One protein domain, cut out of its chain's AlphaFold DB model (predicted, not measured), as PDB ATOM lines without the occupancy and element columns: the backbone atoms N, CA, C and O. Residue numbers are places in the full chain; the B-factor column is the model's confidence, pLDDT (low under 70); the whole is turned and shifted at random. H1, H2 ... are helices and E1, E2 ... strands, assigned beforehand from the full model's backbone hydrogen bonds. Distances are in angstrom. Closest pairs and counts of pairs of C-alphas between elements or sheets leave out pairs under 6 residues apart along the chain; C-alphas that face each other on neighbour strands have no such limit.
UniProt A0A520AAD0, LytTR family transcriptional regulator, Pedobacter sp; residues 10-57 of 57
ATOM      1  N   ILE A  10     202.310 205.327 246.551       92.56
ATOM      2  CA  ILE A  10     201.797 205.997 245.353       92.56
ATOM      3  C   ILE A  10     202.565 205.488 244.133       92.56
ATOM      4  O   ILE A  10     203.782 205.620 244.043       92.56
ATOM      5  N   ILE A  11     201.824 204.953 243.165       93.50
ATOM      6  CA  ILE A  11     202.366 204.519 241.875       93.50
ATOM      7  C   ILE A  11     202.474 205.732 240.950       93.50
ATOM      8  O   ILE A  11     203.517 205.988 240.359       93.50
ATOM      9  N   TYR A  12     201.383 206.492 240.822       92.94
ATOM     10  CA  TYR A  12     201.364 207.718 240.033       92.94
ATOM     11  C   TYR A  12     200.202 208.638 240.412       92.94
ATOM     12  O   TYR A  12     199.223 208.239 241.057       92.94
ATOM     13  N   ILE A  13     200.307 209.891 239.974       93.69
ATOM     14  CA  ILE A  13     199.267 210.905 240.131       93.69
ATOM     15  C   ILE A  13     198.941 211.489 238.761       93.69
ATOM     16  O   ILE A  13     199.820 211.935 238.030       93.69
ATOM     17  N   GLU A  14     197.656 211.527 238.437       94.38
ATOM     18  CA  GLU A  14     197.132 212.021 237.172       94.38
ATOM     19  C   GLU A  14     196.160 213.183 237.415       94.38
ATOM     20  O   GLU A  14     195.267 213.130 238.264       94.38
ATOM     21  N   GLY A  15     196.331 214.257 236.652       92.69
ATOM     22  CA  GLY A  15     195.383 215.357 236.583       92.69
ATOM     23  C   GLY A  15     194.271 215.052 235.588       92.69
ATOM     24  O   GLY A  15     194.510 214.974 234.386       92.69
ATOM     25  N   CYS A  16     193.040 214.969 236.078       88.19
ATOM     26  CA  CYS A  16     191.830 214.905 235.267       88.19
ATOM     27  C   CYS A  16     191.132 216.280 235.277       88.19
ATOM     28  O   CYS A  16     191.412 217.136 236.118       88.19
ATOM     29  N   ARG A  17     190.209 216.552 234.346       87.06
ATOM     30  CA  ARG A  17     189.498 217.847 234.307       87.06
ATOM     31  C   ARG A  17     188.744 218.112 235.621       87.06
ATOM     32  O   ARG A  17     187.681 217.549 235.836       87.06
ATOM     33  N   GLY A  18     189.296 218.978 236.473       86.62
ATOM     34  CA  GLY A  18     188.722 219.351 237.774       86.62
ATOM     35  C   GLY A  18     189.022 218.382 238.923       86.62
ATOM     36  O   GLY A  18     188.679 218.681 240.063       86.62
ATOM     37  N   TYR A  19     189.698 217.264 238.653       92.19
ATOM     38  CA  TYR A  19     190.017 216.253 239.657       92.19
ATOM     39  C   TYR A  19     191.484 215.853 239.590       92.19
ATOM     40  O   TYR A  19     192.140 215.959 238.557       92.19
ATOM     41  N   VAL A  20     191.986 215.317 240.689       93.06
ATOM     42  CA  VAL A  20     193.280 214.654 240.744       93.06
ATOM     43  C   VAL A  20     193.057 213.222 241.175       93.06
ATOM     44  O   VAL A  20     192.415 212.959 242.195       93.06
ATOM     45  N   LYS A  21     193.561 212.309 240.352       93.88
ATOM     46  CA  LYS A  21     193.532 210.877 240.578       93.88
ATOM     47  C   LYS A  21     194.887 210.458 241.135       93.88
ATOM     48  O   LYS A  21     195.903 210.591 240.462       93.88
ATOM     49  N   THR A  22     194.896 209.943 242.356       93.25
ATOM     50  CA  THR A  22     196.081 209.339 242.970       93.25
ATOM     51  C   THR A  22     195.901 207.833 242.945       93.25
ATOM     52  O   THR A  22     194.982 207.312 243.582       93.25
ATOM     53  N   VAL A  23     196.759 207.143 242.202       93.69
ATOM     54  CA  VAL A  23     196.764 205.682 242.140       93.69
ATOM     55  C   VAL A  23     197.829 205.175 243.099       93.69
ATOM     56  O   VAL A  23     199.015 205.447 242.918       93.69
ATOM     57  N   ALA A  24     197.387 204.474 244.139       93.25
ATOM     58  CA  ALA A  24     198.245 203.801 245.101       93.25
ATOM     59  C   ALA A  24     198.117 202.278 244.957       93.25
ATOM     60  O   ALA A  24     197.181 201.798 244.316       93.25
ATOM     61  N   LEU A  25     199.034 201.535 245.582       92.50
ATOM     62  CA  LEU A  25     199.096 200.068 245.515       92.50
ATOM     63  C   LEU A  25     197.751 199.388 245.822       92.50
ATOM     64  O   LEU A  25     197.346 198.482 245.103       92.50
ATOM     65  N   GLU A  26     197.042 199.840 246.858       91.56
ATOM     66  CA  GLU A  26     195.807 199.183 247.314       91.56
ATOM     67  C   GLU A  26     194.522 199.862 246.829       91.56
ATOM     68  O   GLU A  26     193.444 199.267 246.856       91.56
ATOM     69  N   LYS A  27     194.590 201.142 246.451       91.88
ATOM     70  CA  LYS A  27     193.389 201.955 246.225       91.88
ATOM     71  C   LYS A  27     193.659 203.164 245.347       91.88
ATOM     72  O   LYS A  27     194.743 203.741 245.333       91.88
ATOM     73  N   THR A  28     192.606 203.593 244.663       93.00
ATOM     74  CA  THR A  28     192.594 204.846 243.910       93.00
ATOM     75  C   THR A  28     191.814 205.903 244.677       93.00
ATOM     76  O   THR A  28     190.717 205.643 245.168       93.00
ATOM     77  N   TYR A  29     192.364 207.112 244.737       91.75
ATOM     78  CA  TYR A  29     191.703 208.278 245.306       91.75
ATOM     79  C   TYR A  29     191.395 209.283 244.207       91.75
ATOM     80  O   TYR A  29     192.245 209.557 243.362       91.75
ATOM     81  N   LEU A  30     190.199 209.866 244.251       92.19
ATOM     82  CA  LEU A  30     189.792 210.938 243.352       92.19
ATOM     83  C   LEU A  30     189.412 212.162 244.186       92.19
ATOM     84  O   LEU A  30     188.482 212.109 244.989       92.19
ATOM     85  N   VAL A  31     190.145 213.257 244.008       90.69
ATOM     86  CA  VAL A  31     189.949 214.493 244.775       90.69
ATOM     87  C   VAL A  31     189.573 215.617 243.826       90.69
ATOM     88  O   VAL A  31     190.259 215.838 242.833       90.69
ATOM     89  N   TYR A  32     188.499 216.346 244.130       91.25
ATOM     90  CA  TYR A  32     188.102 217.522 243.357       91.25
ATOM     91  C   TYR A  32     189.029 218.702 243.668       91.25
ATOM     92  O   TYR A  32     188.847 219.413 244.655       91.25
ATOM     93  N   GLN A  33     190.059 218.874 242.844       87.88
ATOM     94  CA  GLN A  33     190.994 219.990 242.918       87.88
ATOM     95  C   GLN A  33     191.757 220.153 241.602       87.88
ATOM     96  O   GLN A  33     191.817 219.252 240.765       87.88
ATOM     97  N   ARG A  34     192.389 221.318 241.419       88.56
ATOM     98  CA  ARG A  34     193.266 221.563 240.268       88.56
ATOM     99  C   ARG A  34     194.603 220.845 240.454       88.56
ATOM    100  O   ARG A  34     195.210 220.910 241.521       88.56
ATOM    101  N   PHE A  35     195.113 220.256 239.373       88.00
ATOM    102  CA  PHE A  35     196.410 219.574 239.362       88.00
ATOM    103  C   PHE A  35     197.562 220.479 239.830       88.00
ATOM    104  O   PHE A  35     198.364 220.071 240.664       88.00
ATOM    105  N   LYS A  36     197.576 221.752 239.405       86.62
ATOM    106  CA  LYS A  36     198.584 222.743 239.828       86.62
ATOM    107  C   LYS A  36     198.669 222.904 241.351       86.62
ATOM    108  O   LYS A  36     199.758 222.874 241.903       86.62
ATOM    109  N   SER A  37     197.528 222.976 242.034       84.88
ATOM    110  CA  SER A  37     197.480 223.082 243.500       84.88
ATOM    111  C   SER A  37     197.996 221.824 244.210       84.88
ATOM    112  O   SER A  37     198.332 221.875 245.389       84.88
ATOM    113  N   THR A  38     198.050 220.689 243.508       85.19
ATOM    114  CA  THR A  38     198.647 219.445 244.018       85.19
ATOM    115  C   THR A  38     200.165 219.488 243.894       85.19
ATOM    116  O   THR A  38     200.854 219.143 244.847       85.19
ATOM    117  N   LEU A  39     200.678 219.968 242.756       83.56
ATOM    118  CA  LEU A  39     202.116 220.135 242.512       83.56
ATOM    119  C   LEU A  39     202.776 221.039 243.556       83.56
ATOM    120  O   LEU A  39     203.832 220.701 244.070       83.56
ATOM    121  N   GLU A  40     202.121 222.147 243.912       85.12
ATOM    122  CA  GLU A  40     202.613 223.110 244.913       85.12
ATOM    123  C   GLU A  40     202.752 222.510 246.325       85.12
ATOM    124  O   GLU A  40     203.412 223.089 247.183       85.12
ATOM    125  N   ARG A  41     202.125 221.354 246.583       82.81
ATOM    126  CA  ARG A  41     202.086 220.699 247.898       82.81
ATOM    127  C   ARG A  41     202.866 219.391 247.958       82.81
ATOM    128  O   ARG A  41     203.045 218.851 249.048       82.81
ATOM    129  N   LEU A  42     203.263 218.851 246.809       84.38
ATOM    130  CA  LEU A  42     204.013 217.607 246.725       84.38
ATOM    131  C   LEU A  42     205.506 217.877 246.875       84.38
ATOM    132  O   LEU A  42     206.034 218.869 246.379       84.38
ATOM    133  N   ASN A  43     206.198 216.955 247.538       83.31
ATOM    134  CA  ASN A  43     207.648 216.998 247.615       83.31
ATOM    135  C   ASN A  43     208.245 216.606 246.253       83.31
ATOM    136  O   ASN A  43     208.151 215.450 245.839       83.31
ATOM    137  N   GLN A  44     208.881 217.565 245.580       82.00
ATOM    138  CA  GLN A  44     209.481 217.377 244.254       82.00
ATOM    139  C   GLN A  44     210.709 216.454 244.250       82.00
ATOM    140  O   GLN A  44     211.109 215.989 243.190       82.00
ATOM    141  N   HIS A  45     211.293 216.147 245.412       86.12
ATOM    142  CA  HIS A  45     212.351 215.135 245.518       86.12
ATOM    143  C   HIS A  45     211.816 213.700 245.461       86.12
ATOM    144  O   HIS A  45     212.602 212.773 245.302       86.12
ATOM    145  N   ILE A  46     210.502 213.519 245.633       85.44
ATOM    146  CA  ILE A  46     209.846 212.206 245.631       85.44
ATOM    147  C   ILE A  46     209.020 212.007 244.361       85.44
ATOM    148  O   ILE A  46     208.870 210.884 243.912       85.44
ATOM    149  N   PHE A  47     208.464 213.079 243.794       87.94
ATOM    150  CA  PHE A  47     207.600 212.990 242.622       87.94
ATOM    151  C   PHE A  47     208.185 213.767 241.451       87.94
ATOM    152  O   PHE A  47     208.338 214.990 241.526       87.94
ATOM    153  N   LEU A  48     208.433 213.067 240.345       88.69
ATOM    154  CA  LEU A  48     208.878 213.655 239.090       88.69
ATOM    155  C   LEU A  48     207.683 213.904 238.167       88.69
ATOM    156  O   LEU A  48     206.854 213.023 237.922       88.69
ATOM    157  N   GLN A  49     207.600 215.110 237.607       89.12
ATOM    158  CA  GLN A  49     206.581 215.437 236.618       89.12
ATOM    159  C   GLN A  49     206.986 214.927 235.229       89.12
ATOM    160  O   GLN A  49     207.704 215.604 234.498       89.12
ATOM    161  N   CYS A  50     206.488 213.751 234.840       88.25
ATOM    162  CA  CYS A  50     206.781 213.155 233.530       88.25
ATOM    163  C   CYS A  50     205.935 213.750 232.387       88.25
ATOM    164  O   CYS A  50     206.308 213.653 231.221       88.25
ATOM    165  N   HIS A  51     204.785 214.364 232.696       89.69
ATOM    166  CA  HIS A  51     203.935 215.055 231.717       89.69
ATOM    167  C   HIS A  51     203.153 216.199 232.387       89.69
ATOM    168  O   HIS A  51     202.993 216.239 233.609       89.69
ATOM    169  N   ARG A  52     202.593 217.132 231.601       86.81
ATOM    170  CA  ARG A  52     201.868 218.316 232.121       86.81
ATOM    171  C   ARG A  52     200.723 218.001 233.100       86.81
ATOM    172  O   ARG A  52     200.356 218.866 233.889       86.81
ATOM    173  N   TYR A  53     200.195 216.777 233.070       88.69
ATOM    174  CA  TYR A  53     199.159 216.279 233.983       88.69
ATOM    175  C   TYR A  53     199.521 214.938 234.637       88.69
ATOM    176  O   TYR A  53     198.623 214.215 235.050       88.69
ATOM    177  N   TYR A  54     200.804 214.569 234.694       88.81
ATOM    178  CA  TYR A  54     201.223 213.272 235.228       88.81
ATOM    179  C   TYR A  54     202.467 213.398 236.102       88.81
ATOM    180  O   TYR A  54     203.438 214.051 235.709       88.81
ATOM    181  N   LEU A  55     202.437 212.736 237.255       86.19
ATOM    182  CA  LEU A  55     203.560 212.584 238.174       86.19
ATOM    183  C   LEU A  55     203.807 211.100 238.435       86.19
ATOM    184  O   LEU A  55     202.858 210.361 238.700       86.19
ATOM    185  N   SER A  56     205.074 210.705 238.411       82.12
ATOM    186  CA  SER A  56     205.547 209.401 238.879       82.12
ATOM    187  C   SER A  56     206.303 209.583 240.190       82.12
ATOM    188  O   SER A  56     206.887 210.650 240.404       82.12
ATOM    189  N   THR A  57     206.275 208.562 241.046       79.75
ATOM    190  CA  THR A  57     207.312 208.370 242.069       79.75
ATOM    191  C   THR A  57     208.659 208.043 241.435       79.75
ATOM    192  O   THR A  57     208.665 207.622 240.249       79.75
TER     193      THR A  57
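Overview. This is residues 10 to 57 of the 57 residues of the protein "LytTR family transcriptional regulator" of Pedobacter sp (UniProt A0A520AAD0). One twisted sheet of five strands has the short helix H1 over one face and no named helix over the other. The 48 printed residues hold, in chain order, E1, E2, E3, H1, E4 and E5; the antiparallel sheet runs E3 E2 E1 E5 E4. The domain is mostly strand and compact, with radius of gyration of the C-alphas 9.8 A and spans 25 by 24 by 17 A.

Arrangement. Within hydrogen-bond range, E1, residues 10 to 16, pairs with E2, residues 19 to 24, at N 14 and O 21, 2.8 A, and with E5, residues 54 to 56, at N 13 and O 55, 2.9 A. Edge strand E3, residues 28 to 32, neighbours E2 with N 20 and O 31 at 2.8 A; edge strand E4, residues 48 to 51, neighbours E5 with N 48 and O 56 at 2.9 A. E1, E2 and E3 form a meander, each the antiparallel neighbour of the one before. H1, residues 35 to 39, is on the sheet over E1 at a height of 8.1 A; its O i to N i+4 pair is within range.

Along the chain. E1, 16.7 A long, begins at C-alpha 10 (201.797, 205.997, 245.353). E2 spans 15.9 A and E3 13.5 A. E5 ends at C-alpha 56 (205.547, 209.401, 238.879).

Size, cuts and confidence. The farthest C-alphas, of Arg 17 and His 45, are 25.6 A apart. The printed part has no cut, no link is long, and no printed residue is under pLDDT 70.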